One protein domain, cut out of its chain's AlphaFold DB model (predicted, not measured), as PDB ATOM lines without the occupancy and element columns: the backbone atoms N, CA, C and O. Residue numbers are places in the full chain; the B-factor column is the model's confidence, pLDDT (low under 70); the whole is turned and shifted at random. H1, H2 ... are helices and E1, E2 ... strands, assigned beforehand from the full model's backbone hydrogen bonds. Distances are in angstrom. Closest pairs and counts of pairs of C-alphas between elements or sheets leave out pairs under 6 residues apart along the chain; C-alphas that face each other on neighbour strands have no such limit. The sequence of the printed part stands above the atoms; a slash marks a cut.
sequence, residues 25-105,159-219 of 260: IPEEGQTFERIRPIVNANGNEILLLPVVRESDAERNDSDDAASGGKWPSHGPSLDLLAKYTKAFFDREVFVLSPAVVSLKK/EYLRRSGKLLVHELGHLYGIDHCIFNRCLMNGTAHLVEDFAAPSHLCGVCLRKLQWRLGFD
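Overview. This is residues 25 to 105 and 159 to 219 of the 260 residues of the protein "Hypothetical protein" of Ditylum brightwellii (UniProt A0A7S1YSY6). Two helices, H3 and H4, pack on each other at a slant as the core, and the short strand pair E1 and E3 packs on H3; from there a narrow ribbon, E1 running on into E2 with E3 and E4 beside them, leads toward one end of the long axis, where H2 lies, and the unnamed residues 58 to 77 pass round that end and lead back to H3. H6 and the short H1 lie toward the other end, and H5 is near H4. The printed part has 142 residues with six named helices and four named strands, in the order H1, E1, E2, H2, H3, E3, E4, H4, H5, H6, making two separate parallel sheets of two strands, E1 with E3 and E2 with E4. The class is mostly helix, though under half of the residues, 66 of the 142, are in named elements. The whole is only just loose, close to compact, with a radius of gyration of the C-alphas of 17.4 A and spans of 56 by 38 by 33 A.

Along the chain. The printed part begins at Ile 25, and H1 holds residues 32 to 35, with C-alpha 32 at (113.082, 102.498, 92.821). E1 is residues 46 to 48, E2 residues 51 to 53, and H2 residues 54 to 57. After residues 58 to 77, which hold no named element, H3 runs over residues 78 to 89 and is 16.3 A long from first to last C-alpha. E3 is residues 93 to 95 and E4 residues 99 to 101. Beyond the cut comes H4, residues 159 to 175, the longest helix at 24.6 A, with C-alpha 159 at (124.288, 130.169, 74.101). H5 is residues 194 to 199, 8.8 A long. H6 is residues 206 to 216, 15.0 A long, with C-alpha 216 at (108.741, 115.858, 92.558).

Arrangement. H3 and H4 touch, with the C-alphas of Leu 81 and Gly 165 closest at 5.8 A; they run the same way at a steep tilt of 50 degrees. The closest C-alphas of H3 and E3 are those of Lys 86 and Val 93, 5.7 A apart. E1 and E3 are parallel neighbours at 21 degrees, with N 48 and O 94 within hydrogen-bond range at 2.8 A. E1 runs on into E2 across a break of 2 residues, at 13 degrees. E2 and E4 are parallel neighbours at 36 degrees, with N 101 and O 52 within hydrogen-bond range at 2.8 A. The closest C-alphas of H2 and E4 are those of Glu 54 and Val 101, 5.6 A apart. H4 and H5 are close but not clearly touching, about perpendicular at 81 degrees, with the C-alphas of Arg 163 and Phe 198 closest at 7.1 A. H4 and H6 are also close but not clearly touching, with the C-alphas of Gly 173 and Leu 212 closest at 7.9 A. H1 and H6 only just touch, with 3 pairs of C-alphas within 8 A, the closest being those of Ile 35 and Arg 215 at 5.7 A. H3 and H5 are apart. Every O i to N i+4 pair is within hydrogen-bond range in H3, H4, H5 and H6, while H1 and H2 are too short for such a pair.

Size, cuts and confidence. The two C-alphas farthest apart are those of Ile 25 and Asp 61, 56.3 A. Residues 106 to 158 are not printed, and C-alphas 105 and 159 are 36.5 A apart across this cut, which lies between E4 and H4. The links H2 to H3, 20 residues, and H4 to H5, 18 residues, are long. The mean pLDDT of the printed part is 75.1, and it is under 70 at residues 25 to 34, 39 to 43, 54 to 75, 103 to 105 and 191 to 199.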
ATOM      1  N   ILE A  25     112.565  98.223  83.886       53.47
ATOM      2  CA  ILE A  25     113.803  98.868  83.441       53.47
ATOM      3  C   ILE A  25     114.822  98.856  84.591       53.47
ATOM      4  O   ILE A  25     114.899  99.824  85.352       53.47
ATOM      5  N   PRO A  26     115.605  97.772  84.751       47.78
ATOM      6  CA  PRO A  26     116.756  97.777  85.635       47.78
ATOM      7  C   PRO A  26     117.844  98.648  85.002       47.78
ATOM      8  O   PRO A  26     118.519  98.249  84.056       47.78
ATOM      9  N   GLU A  27     118.017  99.860  85.516       54.53
ATOM     10  CA  GLU A  27     119.258 100.605  85.316       54.53
ATOM     11  C   GLU A  27     120.276 100.091  86.329       54.53
ATOM     12  O   GLU A  27     120.013 100.075  87.534       54.53
ATOM     13  N   GLU A  28     121.427  99.625  85.848       48.16
ATOM     14  CA  GLU A  28     122.487  99.107  86.706       48.16
ATOM     15  C   GLU A  28     122.898 100.191  87.724       48.16
ATOM     16  O   GLU A  28     123.441 101.232  87.367       48.16
ATOM     17  N   GLY A  29     122.568  99.980  89.003       53.09
ATOM     18  CA  GLY A  29     122.842 100.929  90.093       53.09
ATOM     19  C   GLY A  29     121.715 101.914  90.449       53.09
ATOM     20  O   GLY A  29     121.828 102.608  91.467       53.09
ATOM     21  N   GLN A  30     120.608 101.956  89.700       58.25
ATOM     22  CA  GLN A  30     119.467 102.831  89.986       58.25
ATOM     23  C   GLN A  30     118.257 102.020  90.457       58.25
ATOM     24  O   GLN A  30     117.663 101.251  89.708       58.25
ATOM     25  N   THR A  31     117.875 102.191  91.722       59.47
ATOM     26  CA  THR A  31     116.744 101.470  92.320       59.47
ATOM     27  C   THR A  31     115.532 102.380  92.488       59.47
ATOM     28  O   THR A  31     115.667 103.592  92.671       59.47
ATOM     29  N   PHE A  32     114.331 101.793  92.494       61.69
ATOM     30  CA  PHE A  32     113.082 102.498  92.821       61.69
ATOM     31  C   PHE A  32     113.181 103.274  94.146       61.69
ATOM     32  O   PHE A  32     112.736 104.416  94.255       61.69
ATOM     33  N   GLU A  33     113.855 102.675  95.127       63.56
ATOM     34  CA  GLU A  33     114.187 103.266  96.422       63.56
ATOM     35  C   GLU A  33     114.904 104.615  96.308       63.56
ATOM     36  O   GLU A  33     114.608 105.558  97.044       63.56
ATOM     37  N   ARG A  34     115.810 104.738  95.337       67.75
ATOM     38  CA  ARG A  34     116.614 105.940  95.117       67.75
ATOM     39  C   ARG A  34     115.772 107.123  94.637       67.75
ATOM     40  O   ARG A  34     116.033 108.257  95.032       67.75
ATOM     41  N   ILE A  35     114.719 106.856  93.862       70.25
ATOM     42  CA  ILE A  35     113.840 107.866  93.241       70.25
ATOM     43  C   ILE A  35     112.517 108.015  94.014       70.25
ATOM     44  O   ILE A  35     111.549 108.565  93.501       70.25
ATOM     45  N   ARG A  36     112.438 107.558  95.271       74.81
ATOM     46  CA  ARG A  36     111.225 107.702  96.100       74.81
ATOM     47  C   ARG A  36     110.704 109.147  96.144       74.81
ATOM     48  O   ARG A  36     111.526 110.060  96.188       74.81
ATOM     49  N   PRO A  37     109.384 109.386  96.173       75.19
ATOM     50  CA  PRO A  37     108.845 110.738  96.241       75.19
ATOM     51  C   PRO A  37     109.369 111.489  97.465       75.19
ATOM     52  O   PRO A  37     109.486 110.921  98.554       75.19
ATOM     53  N   ILE A  38     109.661 112.778  97.298       74.00
ATOM     54  CA  ILE A  38     110.032 113.635  98.425       74.00
ATOM     55  C   ILE A  38     108.757 113.920  99.230       74.00
ATOM     56  O   ILE A  38     107.879 114.659  98.788       74.00
ATOM     57  N   VAL A  39     108.641 113.280 100.396       62.16
ATOM     58  CA  VAL A  39     107.432 113.271 101.246       62.16
ATOM     59  C   VAL A  39     107.194 114.580 102.009       62.16
ATOM     60  O   VAL A  39     106.062 114.849 102.405       62.16
ATOM     61  N   ASN A  40     108.219 115.420 102.174       57.91
ATOM     62  CA  ASN A  40     108.108 116.692 102.888       57.91
ATOM     63  C   ASN A  40     108.013 117.867 101.906       57.91
ATOM     64  O   ASN A  40     108.912 118.097 101.102       57.91
ATOM     65  N   ALA A  41     106.916 118.628 101.990       48.09
ATOM     66  CA  ALA A  41     106.716 119.856 101.215       48.09
ATOM     67  C   ALA A  41     107.626 121.010 101.680       48.09
ATOM     68  O   ALA A  41     107.994 121.861 100.875       48.09
ATOM     69  N   ASN A  42     108.026 121.010 102.955       47.19
ATOM     70  CA  ASN A  42     109.019 121.933 103.497       47.19
ATOM     71  C   ASN A  42     110.411 121.342 103.221       47.19
ATOM     72  O   ASN A  42     110.730 120.280 103.757       47.19
ATOM     73  N   GLY A  43     111.212 121.993 102.374       54.88
ATOM     74  CA  GLY A  43     112.561 121.529 102.012       54.88
ATOM     75  C   GLY A  43     112.721 120.992 100.587       54.88
ATOM     76  O   GLY A  43     113.662 120.252 100.325       54.88
ATOM     77  N   ASN A  44     111.823 121.351  99.666       72.62
ATOM     78  CA  ASN A  44     111.968 121.027  98.239       72.62
ATOM     79  C   ASN A  44     112.459 122.230  97.407       72.62
ATOM     80  O   ASN A  44     112.228 122.306  96.204       72.62
ATOM     81  N   GLU A  45     113.074 123.206  98.068       87.44
ATOM     82  CA  GLU A  45     113.657 124.400  97.459       87.44
ATOM     83  C   GLU A  45     115.064 124.083  96.949       87.44
ATOM     84  O   GLU A  45     115.779 123.261  97.525       87.44
ATOM     85  N   ILE A  46     115.478 124.746  95.875       90.00
ATOM     86  CA  ILE A  46     116.829 124.620  95.331       90.00
ATOM     87  C   ILE A  46     117.620 125.852  95.761       90.00
ATOM     88  O   ILE A  46     117.262 126.981  95.435       90.00
ATOM     89  N   LEU A  47     118.715 125.637  96.480       91.25
ATOM     90  CA  LEU A  47     119.623 126.702  96.890       91.25
ATOM     91  C   LEU A  47     120.860 126.665  95.993       91.25
ATOM     92  O   LEU A  47     121.614 125.693  96.007       91.25
ATOM     93  N   LEU A  48     121.068 127.718  95.209       90.00
ATOM     94  CA  LEU A  48     122.271 127.898  94.406       90.00
ATOM     95  C   LEU A  48     123.255 128.748  95.208       90.00
ATOM     96  O   LEU A  48     122.981 129.915  95.471       90.00
ATOM     97  N   LEU A  49     124.390 128.166  95.597       88.00
ATOM     98  CA  LEU A  49     125.476 128.873  96.274       88.00
ATOM     99  C   LEU A  49     126.598 129.172  95.269       88.00
ATOM    100  O   LEU A  49     127.333 128.250  94.907       88.00
ATOM    101  N   PRO A  50     126.766 130.428  94.815       85.00
ATOM    102  CA  PRO A  50     127.927 130.804  94.023       85.00
ATOM    103  C   PRO A  50     129.195 130.643  94.866       85.00
ATOM    104  O   PRO A  50     129.248 131.106  96.004       85.00
ATOM    105  N   VAL A  51     130.219 129.994  94.317       81.12
ATOM    106  CA  VAL A  51     131.511 129.812  94.990       81.12
ATOM    107  C   VAL A  51     132.584 130.555  94.212       81.12
ATOM    108  O   VAL A  51     132.735 130.358  93.008       81.12
ATOM    109  N   VAL A  52     133.333 131.402  94.910       76.25
ATOM    110  CA  VAL A  52     134.302 132.329  94.321       76.25
ATOM    111  C   VAL A  52     135.645 132.170  95.015       76.25
ATOM    112  O   VAL A  52     135.708 131.953  96.222       76.25
ATOM    113  N   ARG A  53     136.746 132.248  94.269       75.06
ATOM    114  CA  ARG A  53     138.090 132.163  94.854       75.06
ATOM    115  C   ARG A  53     138.499 133.501  95.462       75.06
ATOM    116  O   ARG A  53     138.240 134.549  94.885       75.06
ATOM    117  N   GLU A  54     139.200 133.458  96.593       69.38
ATOM    118  CA  GLU A  54     139.707 134.654  97.291       69.38
ATOM    119  C   GLU A  54     140.543 135.564  96.370       69.38
ATOM    120  O   GLU A  54     140.329 136.771  96.348       69.38
ATOM    121  N   SER A  55     141.398 134.987  95.516       65.44
ATOM    122  CA  SER A  55     142.189 135.730  94.517       65.44
ATOM    123  C   SER A  55     141.349 136.533  93.519       65.44
ATOM    124  O   SER A  55     141.827 137.514  92.953       65.44
ATOM    125  N   ASP A  56     140.113 136.093  93.289       60.34
ATOM    126  CA  ASP A  56     139.172 136.710  92.357       60.34
ATOM    127  C   ASP A  56     138.242 137.695  93.086       60.34
ATOM    128  O   ASP A  56     137.651 138.566  92.450       60.34
ATOM    129  N   ALA A  57     138.138 137.588  94.418       55.22
ATOM    130  CA  ALA A  57     137.403 138.506  95.284       55.22
ATOM    131  C   ALA A  57     138.221 139.765  95.643       55.22
ATOM    132  O   ALA A  57     137.652 140.849  95.717       55.22
ATOM    133  N   GLU A  58     139.545 139.638  95.811       47.69
ATOM    134  CA  GLU A  58     140.460 140.736  96.182       47.69
ATOM    135  C   GLU A  58     140.748 141.742  95.040       47.69
ATOM    136  O   GLU A  58     141.342 142.786  95.279       47.69
ATOM    137  N   ARG A  59     140.323 141.484  93.791       49.69
ATOM    138  CA  ARG A  59     140.529 142.401  92.639       49.69
ATOM    139  C   ARG A  59     139.532 143.575  92.553       49.69
ATOM    140  O   ARG A  59     139.547 144.294  91.555       49.69
ATOM    141  N   ASN A  60     138.664 143.763  93.546       45.38
ATOM    142  CA  ASN A  60     137.527 144.688  93.484       45.38
ATOM    143  C   ASN A  60     137.724 145.932  94.379       45.38
ATOM    144  O   ASN A  60     137.293 145.930  95.526       45.38
ATOM    145  N   ASP A  61     138.299 147.005  93.823       39.28
ATOM    146  CA  ASP A  61     138.376 148.360  94.421       39.28
ATOM    147  C   ASP A  61     137.249 149.301  93.912       39.28
ATOM    148  O   ASP A  61     137.385 150.522  93.911       39.28
ATOM    149  N   SER A  62     136.124 148.758  93.428       40.56
ATOM    150  CA  SER A  62     134.982 149.554  92.944       40.56
ATOM    151  C   SER A  62     133.672 149.138  93.619       40.56
ATOM    152  O   SER A  62     133.343 147.953  93.636       40.56
ATOM    153  N   ASP A  63     132.947 150.137  94.121       37.81
ATOM    154  CA  ASP A  63     131.881 150.163  95.144       37.81
ATOM    155  C   ASP A  63     130.613 149.278  94.981       37.81
ATOM    156  O   ASP A  63     129.633 149.485  95.696       37.81
ATOM    157  N   ASP A  64     130.593 148.246  94.135       39.78
ATOM    158  CA  ASP A  64     129.429 147.352  93.971       39.78
ATOM    159  C   ASP A  64     129.576 146.055  94.794       39.78
ATOM    160  O   ASP A  64     129.774 144.948  94.288       39.78
ATOM    161  N   ALA A  65     129.468 146.193  96.117       36.47
ATOM    162  CA  ALA A  65     129.720 145.154  97.125       36.47
ATOM    163  C   ALA A  65     128.673 144.011  97.218       36.47
ATOM    164  O   ALA A  65     128.613 143.310  98.229       36.47
ATOM    165  N   ALA A  66     127.844 143.786  96.192       40.53
ATOM    166  CA  ALA A  66     126.810 142.738  96.205       40.53
ATOM    167  C   ALA A  66     127.243 141.407  95.552       40.53
ATOM    168  O   ALA A  66     126.570 140.389  95.714       40.53
ATOM    169  N   SER A  67     128.379 141.377  94.853       41.84
ATOM    170  CA  SER A  67     128.883 140.183  94.167       41.84
ATOM    171  C   SER A  67     130.377 140.009  94.428       41.84
ATOM    172  O   SER A  67     131.213 140.563  93.715       41.84
ATOM    173  N   GLY A  68     130.725 139.250  95.473       39.22
ATOM    174  CA  GLY A  68     132.092 138.771  95.668       39.22
ATOM    175  C   GLY A  68     132.553 138.032  94.411       39.22
ATOM    176  O   GLY A  68     131.890 137.090  93.999       39.22
ATOM    177  N   GLY A  69     133.649 138.492  93.799       47.25
ATOM    178  CA  GLY A  69     134.179 138.024  92.512       47.25
ATOM    179  C   GLY A  69     133.384 138.487  91.295       47.25
ATOM    180  O   GLY A  69     132.172 138.305  91.206       47.25
ATOM    181  N   LYS A  70     134.076 139.066  90.309       50.84
ATOM    182  CA  LYS A  70     133.446 139.489  89.054       50.84
ATOM    183  C   LYS A  70     133.019 138.255  88.257       50.84
ATOM    184  O   LYS A  70     133.837 137.637  87.578       50.84
ATOM    185  N   TRP A  71     131.733 137.910  88.335       60.25
ATOM    186  CA  TRP A  71     131.106 136.988  87.391       60.25
ATOM    187  C   TRP A  71     131.462 137.441  85.966       60.25
ATOM    188  O   TRP A  71     131.386 138.646  85.688       60.25
ATOM    189  N   PRO A  72     131.918 136.541  85.075       61.19
ATOM    190  CA  PRO A  72     132.370 136.947  83.753       61.19
ATOM    191  C   PRO A  72     131.268 137.738  83.047       61.19
ATOM    192  O   PRO A  72     130.110 137.331  83.045       61.19
ATOM    193  N   SER A  73     131.623 138.865  82.426       59.25
ATOM    194  CA  SER A  73     130.657 139.738  81.735       59.25
ATOM    195  C   SER A  73     129.934 139.041  80.577       59.25
ATOM    196  O   SER A  73     128.860 139.467  80.172       59.25
ATOM    197  N   HIS A  74     130.531 137.969  80.053       62.31
ATOM    198  CA  HIS A  74     129.977 137.086  79.029       62.31
ATOM    199  C   HIS A  74     129.272 135.846  79.611       62.31
ATOM    200  O   HIS A  74     128.690 135.064  78.863       62.31
ATOM    201  N   GLY A  75     129.339 135.637  80.930       65.44
ATOM    202  CA  GLY A  75     128.660 134.543  81.617       65.44
ATOM    203  C   GLY A  75     127.156 134.797  81.749       65.44
ATOM    204  O   GLY A  75     126.714 135.947  81.765       65.44
ATOM    205  N   PRO A  76     126.336 133.742  81.878       75.06
ATOM    206  CA  PRO A  76     124.896 133.909  82.031       75.06
ATOM    207  C   PRO A  76     124.570 134.506  83.398       75.06
ATOM    208  O   PRO A  76     125.181 134.127  84.389       75.06
ATOM    209  N   SER A  77     123.596 135.411  83.475       83.88
ATOM    210  CA  SER A  77     123.148 135.940  84.769       83.88
ATOM    211  C   SER A  77     122.702 134.801  85.701       83.88
ATOM    212  O   SER A  77     121.963 133.903  85.282       83.88
ATOM    213  N   LEU A  78     123.124 134.856  86.969       84.81
ATOM    214  CA  LEU A  78     122.689 133.915  88.008       84.81
ATOM    215  C   LEU A  78     121.160 133.894  88.145       84.81
ATOM    216  O   LEU A  78     120.582 132.827  88.343       84.81
ATOM    217  N   ASP A  79     120.494 135.032  87.937       86.81
ATOM    218  CA  ASP A  79     119.032 135.113  87.949       86.81
ATOM    219  C   ASP A  79     118.408 134.348  86.782       86.81
ATOM    220  O   ASP A  79     117.368 133.708  86.935       86.81
ATOM    221  N   LEU A  80     119.036 134.387  85.603       88.44
ATOM    222  CA  LEU A  80     118.575 133.618  84.446       88.44
ATOM    223  C   LEU A  80     118.780 132.117  84.675       88.44
ATOM    224  O   LEU A  80     117.886 131.334  84.363       88.44
ATOM    225  N   LEU A  81     119.897 131.711  85.289       90.00
ATOM    226  CA  LEU A  81     120.120 130.317  85.693       90.00
ATOM    227  C   LEU A  81     119.105 129.852  86.742       90.00
ATOM    228  O   LEU A  81     118.578 128.741  86.641       90.00
ATOM    229  N   ALA A  82     118.782 130.701  87.717       91.06
ATOM    230  CA  ALA A  82     117.763 130.408  88.716       91.06
ATOM    231  C   ALA A  82     116.376 130.264  88.073       91.06
ATOM    232  O   ALA A  82     115.680 129.285  88.339       91.06
ATOM    233  N   LYS A  83     115.997 131.169  87.158       91.56
ATOM    234  CA  LYS A  83     114.743 131.086  86.385       91.56
ATOM    235  C   LYS A  83     114.670 129.824  85.526       91.56
ATOM    236  O   LYS A  83     113.644 129.146  85.538       91.56
ATOM    237  N   TYR A  84     115.754 129.487  84.824       92.44
ATOM    238  CA  TYR A  84     115.870 128.252  84.045       92.44
ATOM    239  C   TYR A  84     115.621 127.029  84.931       92.44
ATOM    240  O   TYR A  84     114.767 126.194  84.636       92.44
ATOM    241  N   THR A  85     116.323 126.962  86.060       93.75
ATOM    242  CA  THR A  85     116.241 125.851  87.014       93.75
ATOM    243  C   THR A  85     114.846 125.738  87.625       93.75
ATOM    244  O   THR A  85     114.289 124.641  87.697       93.75
ATOM    245  N   LYS A  86     114.241 126.874  87.988       92.75
ATOM    246  CA  LYS A  86     112.886 126.958  88.540       92.75
ATOM    247  C   LYS A  86     111.862 126.386  87.574       92.75
ATOM    248  O   LYS A  86     111.083 125.511  87.949       92.75
ATOM    249  N   ALA A  87     111.896 126.837  86.321       91.44
ATOM    250  CA  ALA A  87     111.001 126.342  85.285       91.44
ATOM    251  C   ALA A  87     111.227 124.847  85.000       91.44
ATOM    252  O   ALA A  87     110.274 124.106  84.763       91.44
ATOM    253  N   PHE A  88     112.479 124.380  85.058       94.06
ATOM    254  CA  PHE A  88     112.821 122.988  84.780       94.06
ATOM    255  C   PHE A  88     112.357 122.010  85.859       94.06
ATOM    256  O   PHE A  88     111.875 120.928  85.516       94.06
ATOM    257  N   PHE A  89     112.491 122.355  87.137       91.81
ATOM    258  CA  PHE A  89     112.137 121.459  88.242       91.81
ATOM    259  C   PHE A  89     110.753 121.722  88.841       91.81
ATOM    260  O   PHE A  89     110.296 120.908  89.639       91.81
ATOM    261  N   ASP A  90     110.076 122.805  88.443       88.69
ATOM    262  CA  ASP A  90     108.841 123.281  89.086       88.69
ATOM    263  C   ASP A  90     109.054 123.497  90.597       88.69
ATOM    264  O   ASP A  90     108.294 123.023  91.446       88.69
ATOM    265  N   ARG A  91     110.175 124.150  90.942       88.12
ATOM    266  CA  ARG A  91     110.612 124.407  92.322       88.12
ATOM    267  C   ARG A  91     111.135 125.813  92.504       88.12
ATOM    268  O   ARG A  91     111.719 126.383  91.590       88.12
ATOM    269  N   GLU A  92     110.939 126.352  93.702       89.62
ATOM    270  CA  GLU A  92     111.550 127.621  94.074       89.62
ATOM    271  C   GLU A  92     113.070 127.477  94.105       89.62
ATOM    272  O   GLU A  92     113.606 126.471  94.577       89.62
ATOM    273  N   VAL A  93     113.744 128.485  93.556       91.44
ATOM    274  CA  VAL A  93     115.199 128.534  93.455       91.44
ATOM    275  C   VAL A  93     115.670 129.831  94.083       91.44
ATOM    276  O   VAL A  93     115.240 130.906  93.665       91.44
ATOM    277  N   PHE A  94     116.568 129.730  95.056       90.31
ATOM    278  CA  PHE A  94     117.166 130.875  95.731       90.31
ATOM    279  C   PHE A  94     118.655 130.924  95.422       90.31
ATOM    280  O   PHE A  94     119.369 129.939  95.610       90.31
ATOM    281  N   VAL A  95     119.127 132.079  94.960       87.44
ATOM    282  CA  VAL A  95     120.559 132.347  94.822       87.44
ATOM    283  C   VAL A  95     121.048 132.917  96.148       87.44
ATOM    284  O   VAL A  95     120.572 133.958  96.597       87.44
ATOM    285  N   LEU A  96     121.957 132.201  96.802       87.75
ATOM    286  CA  LEU A  96     122.554 132.610  98.069       87.75
ATOM    287  C   LEU A  96     123.699 133.602  97.839       87.75
ATOM    288  O   LEU A  96     124.263 133.690  96.747       87.75
ATOM    289  N   SER A  97     124.081 134.318  98.897       80.44
ATOM    290  CA  SER A  97     125.278 135.158  98.879       80.44
ATOM    291  C   SER A  97     126.523 134.323  98.542       80.44
ATOM    292  O   SER A  97     126.660 133.221  99.081       80.44
ATOM    293  N   PRO A  98     127.436 134.821  97.685       80.06
ATOM    294  CA  PRO A  98     128.609 134.058  97.278       80.06
ATOM    295  C   PRO A  98     129.483 133.624  98.461       80.06
ATOM    296  O   PRO A  98     129.819 134.431  99.329       80.06
ATOM    297  N   ALA A  99     129.902 132.361  98.464       79.94
ATOM    298  CA  ALA A  99     130.918 131.860  99.380       79.94
ATOM    299  C   ALA A  99     132.313 132.100  98.794       79.94
ATOM    300  O   ALA A  99     132.605 131.678  97.673       79.94
ATOM    301  N   VAL A 100     133.195 132.741  99.564       79.31
ATOM    302  CA  VAL A 100     134.594 132.952  99.173       79.31
ATOM    303  C   VAL A 100     135.462 131.825  99.727       79.31
ATOM    304  O   VAL A 100     135.468 131.557 100.928       79.31
ATOM    305  N   VAL A 101     136.213 131.162  98.851       79.50
ATOM    306  CA  VAL A 101     137.117 130.063  99.197       79.50
ATOM    307  C   VAL A 101     138.565 130.531  99.081       79.50
ATOM    308  O   VAL A 101     139.032 130.891  97.998       79.50
ATOM    309  N   SER A 102     139.297 130.474 100.198       74.56
ATOM    310  CA  SER A 102     140.747 130.697 100.243       74.56
ATOM    311  C   SER A 102     141.500 129.370 100.170       74.56
ATOM    312  O   SER A 102     141.316 128.478 100.999       74.56
ATOM    313  N   LEU A 103     142.402 129.241  99.194       67.69
ATOM    314  CA  LEU A 103     143.243 128.050  99.034       67.69
ATOM    315  C   LEU A 103     144.465 128.038  99.971       67.69
ATOM    316  O   LEU A 103     145.195 127.047  99.989       67.69
ATOM    317  N   LYS A 104     144.664 129.071 100.808       61.03
ATOM    318  CA  LYS A 104     145.835 129.220 101.701       61.03
ATOM    319  C   LYS A 104     145.990 128.085 102.742       61.03
ATOM    320  O   LYS A 104     147.032 127.994 103.383       61.03
ATOM    321  N   LYS A 105     145.005 127.182 102.894       48.25
ATOM    322  CA  LYS A 105     145.043 126.002 103.793       48.25
ATOM    323  C   LYS A 105     144.771 124.640 103.128       48.25
ATOM    324  O   LYS A 105     144.807 123.626 103.820       48.25
ATOM    325  N   GLU A 159     123.563 131.439  74.236       79.56
ATOM    326  CA  GLU A 159     124.288 130.169  74.101       79.56
ATOM    327  C   GLU A 159     124.952 129.760  75.423       79.56
ATOM    328  O   GLU A 159     124.834 128.611  75.856       79.56
ATOM    329  N   TYR A 160     125.595 130.714  76.105       81.94
ATOM    330  CA  TYR A 160     126.183 130.489  77.428       81.94
ATOM    331  C   TYR A 160     125.125 130.119  78.467       81.94
ATOM    332  O   TYR A 160     125.345 129.204  79.265       81.94
ATOM    333  N   LEU A 161     123.962 130.778  78.425       84.25
ATOM    334  CA  LEU A 161     122.819 130.421  79.261       84.25
ATOM    335  C   LEU A 161     122.336 129.003  78.970       84.25
ATOM    336  O   LEU A 161     122.156 128.229  79.906       84.25
ATOM    337  N   ARG A 162     122.180 128.630  77.692       86.12
ATOM    338  CA  ARG A 162     121.754 127.277  77.319       86.12
ATOM    339  C   ARG A 162     122.713 126.221  77.861       86.12
ATOM    340  O   ARG A 162     122.266 125.254  78.468       86.12
ATOM    341  N   ARG A 163     124.018 126.396  77.645       86.06
ATOM    342  CA  ARG A 163     125.042 125.426  78.071       86.06
ATOM    343  C   ARG A 163     125.107 125.306  79.588       86.06
ATOM    344  O   ARG A 163     125.026 124.202  80.116       86.06
ATOM    345  N   SER A 164     125.177 126.439  80.280       87.38
ATOM    346  CA  SER A 164     125.279 126.471  81.742       87.38
ATOM    347  C   SER A 164     123.998 125.964  82.406       87.38
ATOM    348  O   SER A 164     124.062 125.202  83.364       87.38
ATOM    349  N   GLY A 165     122.832 126.331  81.864       90.50
ATOM    350  CA  GLY A 165     121.533 125.848  82.327       90.50
ATOM    351  C   GLY A 165     121.391 124.339  82.152       90.50
ATOM    352  O   GLY A 165     121.013 123.662  83.102       90.50
ATOM    353  N   LYS A 166     121.763 123.798  80.982       90.62
ATOM    354  CA  LYS A 166     121.770 122.349  80.726       90.62
ATOM    355  C   LYS A 166     122.637 121.590  81.725       90.62
ATOM    356  O   LYS A 166     122.155 120.629  82.313       90.62
ATOM    357  N   LEU A 167     123.879 122.034  81.916       89.31
ATOM    358  CA  LEU A 167     124.805 121.406  82.855       89.31
ATOM    359  C   LEU A 167     124.246 121.451  84.282       89.31
ATOM    360  O   LEU A 167     124.175 120.428  84.953       89.31
ATOM    361  N   LEU A 168     123.761 122.615  84.720       91.50
ATOM    362  CA  LEU A 168     123.177 122.779  86.049       91.50
ATOM    363  C   LEU A 168     122.009 121.813  86.287       91.50
ATOM    364  O   LEU A 168     121.960 121.146  87.319       91.50
ATOM    365  N   VAL A 169     121.069 121.708  85.342       94.06
ATOM    366  CA  VAL A 169     119.921 120.808  85.518       94.06
ATOM    367  C   VAL A 169     120.281 119.331  85.329       94.06
ATOM    368  O   VAL A 169     119.585 118.485  85.888       94.06
ATOM    369  N   HIS A 170     121.358 119.010  84.606       92.69
ATOM    370  CA  HIS A 170     121.910 117.655  84.527       92.69
ATOM    371  C   HIS A 170     122.444 117.216  85.895       92.69
ATOM    372  O   HIS A 170     122.001 116.205  86.438       92.69
ATOM    373  N   GLU A 171     123.305 118.030  86.511       91.12
ATOM    374  CA  GLU A 171     123.870 117.733  87.832       91.12
ATOM    375  C   GLU A 171     122.797 117.693  88.926       91.12
ATOM    376  O   GLU A 171     122.783 116.801  89.776       91.12
ATOM    377  N   LEU A 172     121.825 118.608  88.881       91.44
ATOM    378  CA  LEU A 172     120.666 118.546  89.775       91.44
ATOM    379  C   LEU A 172     119.819 117.285  89.532       91.44
ATOM    380  O   LEU A 172     119.249 116.744  90.477       91.44
ATOM    381  N   GLY A 173     119.752 116.783  88.297       90.38
ATOM    382  CA  GLY A 173     119.116 115.506  87.970       90.38
ATOM    383  C   GLY A 173     119.728 114.336  88.747       90.38
ATOM    384  O   GLY A 173     118.984 113.550  89.346       90.38
ATOM    385  N   HIS A 174     121.061 114.291  88.838       87.75
ATOM    386  CA  HIS A 174     121.781 113.311  89.661       87.75
ATOM    387  C   HIS A 174     121.427 113.442  91.148       87.75
ATOM    388  O   HIS A 174     121.188 112.434  91.814       87.75
ATOM    389  N   LEU A 175     121.286 114.669  91.670       87.69
ATOM    390  CA  LEU A 175     120.848 114.906  93.059       87.69
ATOM    391  C   LEU A 175     119.410 114.427  93.326       87.69
ATOM    392  O   LEU A 175     119.088 113.999  94.437       87.69
ATOM    393  N   TYR A 176     118.555 114.427  92.302       86.38
ATOM    394  CA  TYR A 176     117.220 113.824  92.358       86.38
ATOM    395  C   TYR A 176     117.210 112.308  92.106       86.38
ATOM    396  O   TYR A 176     116.140 111.693  92.099       86.38
ATOM    397  N   GLY A 177     118.384 111.687  91.971       82.25
ATOM    398  CA  GLY A 177     118.562 110.243  91.874       82.25
ATOM    399  C   GLY A 177     118.463 109.679  90.459       82.25
ATOM    400  O   GLY A 177     118.393 108.456  90.329       82.25
ATOM    401  N   ILE A 178     118.471 110.526  89.425       85.75
ATOM    402  CA  ILE A 178     118.424 110.134  88.011       85.75
ATOM    403  C   ILE A 178     119.863 110.037  87.489       85.75
ATOM    404  O   ILE A 178     120.524 111.060  87.420       85.75
ATOM    405  N   ASP A 179     120.340 108.847  87.117       84.62
ATOM    406  CA  ASP A 179     121.644 108.662  86.451       84.62
ATOM    407  C   ASP A 179     121.559 108.978  84.954       84.62
ATOM    408  O   ASP A 179     120.515 109.357  84.403       84.62
ATOM    409  N   HIS A 180     122.683 108.745  84.277       84.88
ATOM    410  CA  HIS A 180     122.769 108.846  82.842       84.88
ATOM    411  C   HIS A 180     121.727 107.986  82.115       84.88
ATOM    412  O   HIS A 180     121.552 106.797  82.371       84.88
ATOM    413  N   CYS A 181     121.048 108.600  81.152       81.69
ATOM    414  CA  CYS A 181     120.042 107.962  80.322       81.69
ATOM    415  C   CYS A 181     120.695 107.263  79.129       81.69
ATOM    416  O   CYS A 181     121.460 107.886  78.394       81.69
ATOM    417  N   ILE A 182     120.313 106.010  78.881       81.31
ATOM    418  CA  ILE A 182     120.722 105.235  77.695       81.31
ATOM    419  C   ILE A 182     119.557 104.941  76.733       81.31
ATOM    420  O   ILE A 182     119.753 104.361  75.672       81.31
ATOM    421  N   PHE A 183     118.330 105.332  77.093       77.50
ATOM    422  CA  PHE A 183     117.109 104.908  76.390       77.50
ATOM    423  C   PHE A 183     116.755 105.773  75.187       77.50
ATOM    424  O   PHE A 183     116.102 105.315  74.253       77.50
ATOM    425  N   ASN A 184     117.080 107.060  75.246       82.75
ATOM    426  CA  ASN A 184     116.696 108.017  74.221       82.75
ATOM    427  C   ASN A 184     117.609 109.239  74.276       82.75
ATOM    428  O   ASN A 184     118.352 109.422  75.242       82.75
ATOM    429  N   ARG A 185     117.481 110.118  73.283       86.38
ATOM    430  CA  ARG A 185     118.091 111.442  73.295       86.38
ATOM    431  C   ARG A 185     117.483 112.253  74.447       86.38
ATOM    432  O   ARG A 185     116.294 112.566  74.448       86.38
ATOM    433  N   CYS A 186     118.290 112.530  75.458       88.19
ATOM    434  CA  CYS A 186     117.876 113.028  76.761       88.19
ATOM    435  C   CYS A 186     118.935 113.977  77.323       88.19
ATOM    436  O   CYS A 186     120.127 113.761  77.143       88.19
ATOM    437  N   LEU A 187     118.504 114.987  78.074       91.81
ATOM    438  CA  LEU A 187     119.402 115.868  78.821       91.81
ATOM    439  C   LEU A 187     120.297 115.094  79.803       91.81
ATOM    440  O   LEU A 187     121.410 115.519  80.080       91.81
ATOM    441  N   MET A 188     119.832 113.943  80.288       89.19
ATOM    442  CA  MET A 188     120.616 113.063  81.152       89.19
ATOM    443  C   MET A 188     121.520 112.101  80.368       89.19
ATOM    444  O   MET A 188     122.033 111.179  80.975       89.19
ATOM    445  N   ASN A 189     121.697 112.187  79.044       87.00
ATOM    446  CA  ASN A 189     122.682 111.310  78.391       87.00
ATOM    447  C   ASN A 189     124.081 111.594  78.960       87.00
ATOM    448  O   ASN A 189     124.451 112.752  79.107       87.00
ATOM    449  N   GLY A 190     124.827 110.541  79.300       78.62
ATOM    450  CA  GLY A 190     126.210 110.689  79.746       78.62
ATOM    451  C   GLY A 190     127.108 111.055  78.573       78.62
ATOM    452  O   GLY A 190     126.922 110.532  77.473       78.62
ATOM    453  N   THR A 191     128.074 111.930  78.813       66.75
ATOM    454  CA  THR A 191     128.989 112.415  77.778       66.75
ATOM    455  C   THR A 191     130.423 112.220  78.220       66.75
ATOM    456  O   THR A 191     130.780 112.567  79.347       66.75
ATOM    457  N   ALA A 192     131.253 111.664  77.344       59.53
ATOM    458  CA  ALA A 192     132.681 111.539  77.599       59.53
ATOM    459  C   ALA A 192     133.415 112.845  77.258       59.53
ATOM    460  O   ALA A 192     134.449 113.149  77.855       59.53
ATOM    461  N   HIS A 193     132.854 113.637  76.336       62.06
ATOM    462  CA  HIS A 193     133.455 114.873  75.842       62.06
ATOM    463  C   HIS A 193     132.442 116.024  75.749       62.06
ATOM    464  O   HIS A 193     131.273 115.824  75.428       62.06
ATOM    465  N   LEU A 194     132.918 117.263  75.937       57.44
ATOM    466  CA  LEU A 194     132.103 118.491  75.896       57.44
ATOM    467  C   LEU A 194     131.307 118.659  74.591       57.44
ATOM    468  O   LEU A 194     130.217 119.227  74.587       57.44
ATOM    469  N   VAL A 195     131.838 118.158  73.475       56.72
ATOM    470  CA  VAL A 195     131.169 118.207  72.165       56.72
ATOM    471  C   VAL A 195     129.878 117.384  72.167       56.72
ATOM    472  O   VAL A 195     128.853 117.835  71.653       56.72
ATOM    473  N   GLU A 196     129.902 116.207  72.790       58.03
ATOM    474  CA  GLU A 196     128.722 115.350  72.952       58.03
ATOM    475  C   GLU A 196     127.699 116.018  73.882       58.03
ATOM    476  O   GLU A 196     126.493 116.000  73.618       58.03
ATOM    477  N   ASP A 197     128.195 116.711  74.906       59.31
ATOM    478  CA  ASP A 197     127.411 117.491  75.869       59.31
ATOM    479  C   ASP A 197     126.661 118.643  75.197       59.31
ATOM    480  O   ASP A 197     125.487 118.917  75.478       59.31
ATOM    481  N   PHE A 198     127.285 119.281  74.208       64.62
ATOM    482  CA  PHE A 198     126.637 120.312  73.402       64.62
ATOM    483  C   PHE A 198     125.580 119.745  72.449       64.62
ATOM    484  O   PHE A 198     124.561 120.406  72.230       64.62
ATOM    485  N   ALA A 199     125.758 118.518  71.950       68.62
ATOM    486  CA  ALA A 199     124.788 117.847  71.088       68.62
ATOM    487  C   ALA A 199     123.567 117.300  71.854       68.62
ATOM    488  O   ALA A 199     122.479 117.179  71.275       68.62
ATOM    489  N   ALA A 200     123.703 116.997  73.150       74.94
ATOM    490  CA  ALA A 200     122.591 116.550  73.984       74.94
ATOM    491  C   ALA A 200     121.435 117.579  73.992       74.94
ATOM    492  O   ALA A 200     121.658 118.790  73.892       74.94
ATOM    493  N   PRO A 201     120.168 117.150  74.071       86.88
ATOM    494  CA  PRO A 201     119.038 118.074  74.080       86.88
ATOM    495  C   PRO A 201     118.936 118.851  75.402       86.88
ATOM    496  O   PRO A 201     119.369 118.387  76.451       86.88
ATOM    497  N   SER A 202     118.259 120.001  75.380       89.62
ATOM    498  CA  SER A 202     117.919 120.789  76.582       89.62
ATOM    499  C   SER A 202     116.724 120.223  77.379       89.62
ATOM    500  O   SER A 202     116.124 120.931  78.182       89.62
ATOM    501  N   HIS A 203     116.306 118.977  77.121       91.44
ATOM    502  CA  HIS A 203     115.081 118.393  77.671       91.44
ATOM    503  C   HIS A 203     115.228 116.922  78.065       91.44
ATOM    504  O   HIS A 203     116.007 116.172  77.481       91.44
ATOM    505  N   LEU A 204     114.424 116.492  79.040       93.25
ATOM    506  CA  LEU A 204     114.326 115.088  79.433       93.25
ATOM    507  C   LEU A 204     113.521 114.292  78.402       93.25
ATOM    508  O   LEU A 204     112.500 114.766  77.903       93.25
ATOM    509  N   CYS A 205     113.941 113.055  78.141       89.88
ATOM    510  CA  CYS A 205     113.094 112.086  77.455       89.88
ATOM    511  C   CYS A 205     111.917 111.659  78.352       89.88
ATOM    512  O   CYS A 205     111.916 111.918  79.558       89.88
ATOM    513  N   GLY A 206     110.931 110.953  77.789       87.19
ATOM    514  CA  GLY A 206     109.747 110.506  78.537       87.19
ATOM    515  C   GLY A 206     110.069 109.676  79.788       87.19
ATOM    516  O   GLY A 206     109.416 109.853  80.815       87.19
ATOM    517  N   VAL A 207     111.117 108.845  79.740       85.19
ATOM    518  CA  VAL A 207     111.562 108.009  80.871       85.19
ATOM    519  C   VAL A 207     112.079 108.880  82.020       85.19
ATOM    520  O   VAL A 207     111.549 108.832  83.130       85.19
ATOM    521  N   CYS A 208     113.075 109.733  81.758       88.94
ATOM    522  CA  CYS A 208     113.654 110.606  82.785       88.94
ATOM    523  C   CYS A 208     112.659 111.665  83.276       88.94
ATOM    524  O   CYS A 208     112.639 111.976  84.465       88.94
ATOM    525  N   LEU A 209     111.790 112.176  82.398       91.88
ATOM    526  CA  LEU A 209     110.708 113.078  82.786       91.88
ATOM    527  C   LEU A 209     109.776 112.411  83.791       91.88
ATOM    528  O   LEU A 209     109.407 113.030  84.783       91.88
ATOM    529  N   ARG A 210     109.398 111.154  83.549       86.56
ATOM    530  CA  ARG A 210     108.494 110.426  84.434       86.56
ATOM    531  C   ARG A 210     109.146 110.092  85.774       86.56
ATOM    532  O   ARG A 210     108.473 110.191  86.795       86.56
ATOM    533  N   LYS A 211     110.443 109.773  85.796       86.12
ATOM    534  CA  LYS A 211     111.218 109.636  87.043       86.12
ATOM    535  C   LYS A 211     111.235 110.930  87.845       86.12
ATOM    536  O   LYS A 211     110.960 110.919  89.040       86.12
ATOM    537  N   LEU A 212     111.493 112.052  87.177       89.31
ATOM    538  CA  LEU A 212     111.495 113.353  87.830       89.31
ATOM    539  C   LEU A 212     110.092 113.737  88.325       89.31
ATOM    540  O   LEU A 212     109.939 114.197  89.453       89.31
ATOM    541  N   GLN A 213     109.059 113.484  87.515       88.75
ATOM    542  CA  GLN A 213     107.659 113.666  87.900       88.75
ATOM    543  C   GLN A 213     107.313 112.810  89.120       88.75
ATOM    544  O   GLN A 213     106.619 113.276  90.008       88.75
ATOM    545  N   TRP A 214     107.789 111.571  89.188       81.25
ATOM    546  CA  TRP A 214     107.582 110.709  90.347       81.25
ATOM    547  C   TRP A 214     108.264 111.268  91.602       81.25
ATOM    548  O   TRP A 214     107.654 111.327  92.668       81.25
ATOM    549  N   ARG A 215     109.500 111.754  91.459       84.00
ATOM    550  CA  ARG A 215     110.280 112.327  92.562       84.00
ATOM    551  C   ARG A 215     109.671 113.620  93.114       84.00
ATOM    552  O   ARG A 215     109.670 113.820  94.331       84.00
ATOM    553  N   LEU A 216     109.177 114.494  92.231       85.81
ATOM    554  CA  LEU A 216     108.741 115.858  92.558       85.81
ATOM    555  C   LEU A 216     107.216 116.052  92.548       85.81
ATOM    556  O   LEU A 216     106.702 116.965  93.183       85.81
ATOM    557  N   GLY A 217     106.452 115.221  91.858       83.56
ATOM    558  CA  GLY A 217     104.990 115.306  91.832       83.56
ATOM    559  C   GLY A 217     104.425 116.567  91.165       83.56
ATOM    560  O   GLY A 217     103.355 117.021  91.566       83.56
ATOM    561  N   PHE A 218     105.126 117.152  90.189       85.88
ATOM    562  CA  PHE A 218     104.609 118.278  89.401       85.88
ATOM    563  C   PHE A 218     103.591 117.832  88.336       85.88
ATOM    564  O   PHE A 218     103.590 116.680  87.884       85.88
ATOM    565  N   ASP A 219     102.751 118.768  87.884       86.38
ATOM    566  CA  ASP A 219     101.915 118.575  86.695       86.38
ATOM    567  C   ASP A 219     102.774 118.695  85.430       86.38
ATOM    568  O   ASP A 219     103.374 119.735  85.165       86.38
TER     569      ASP A 219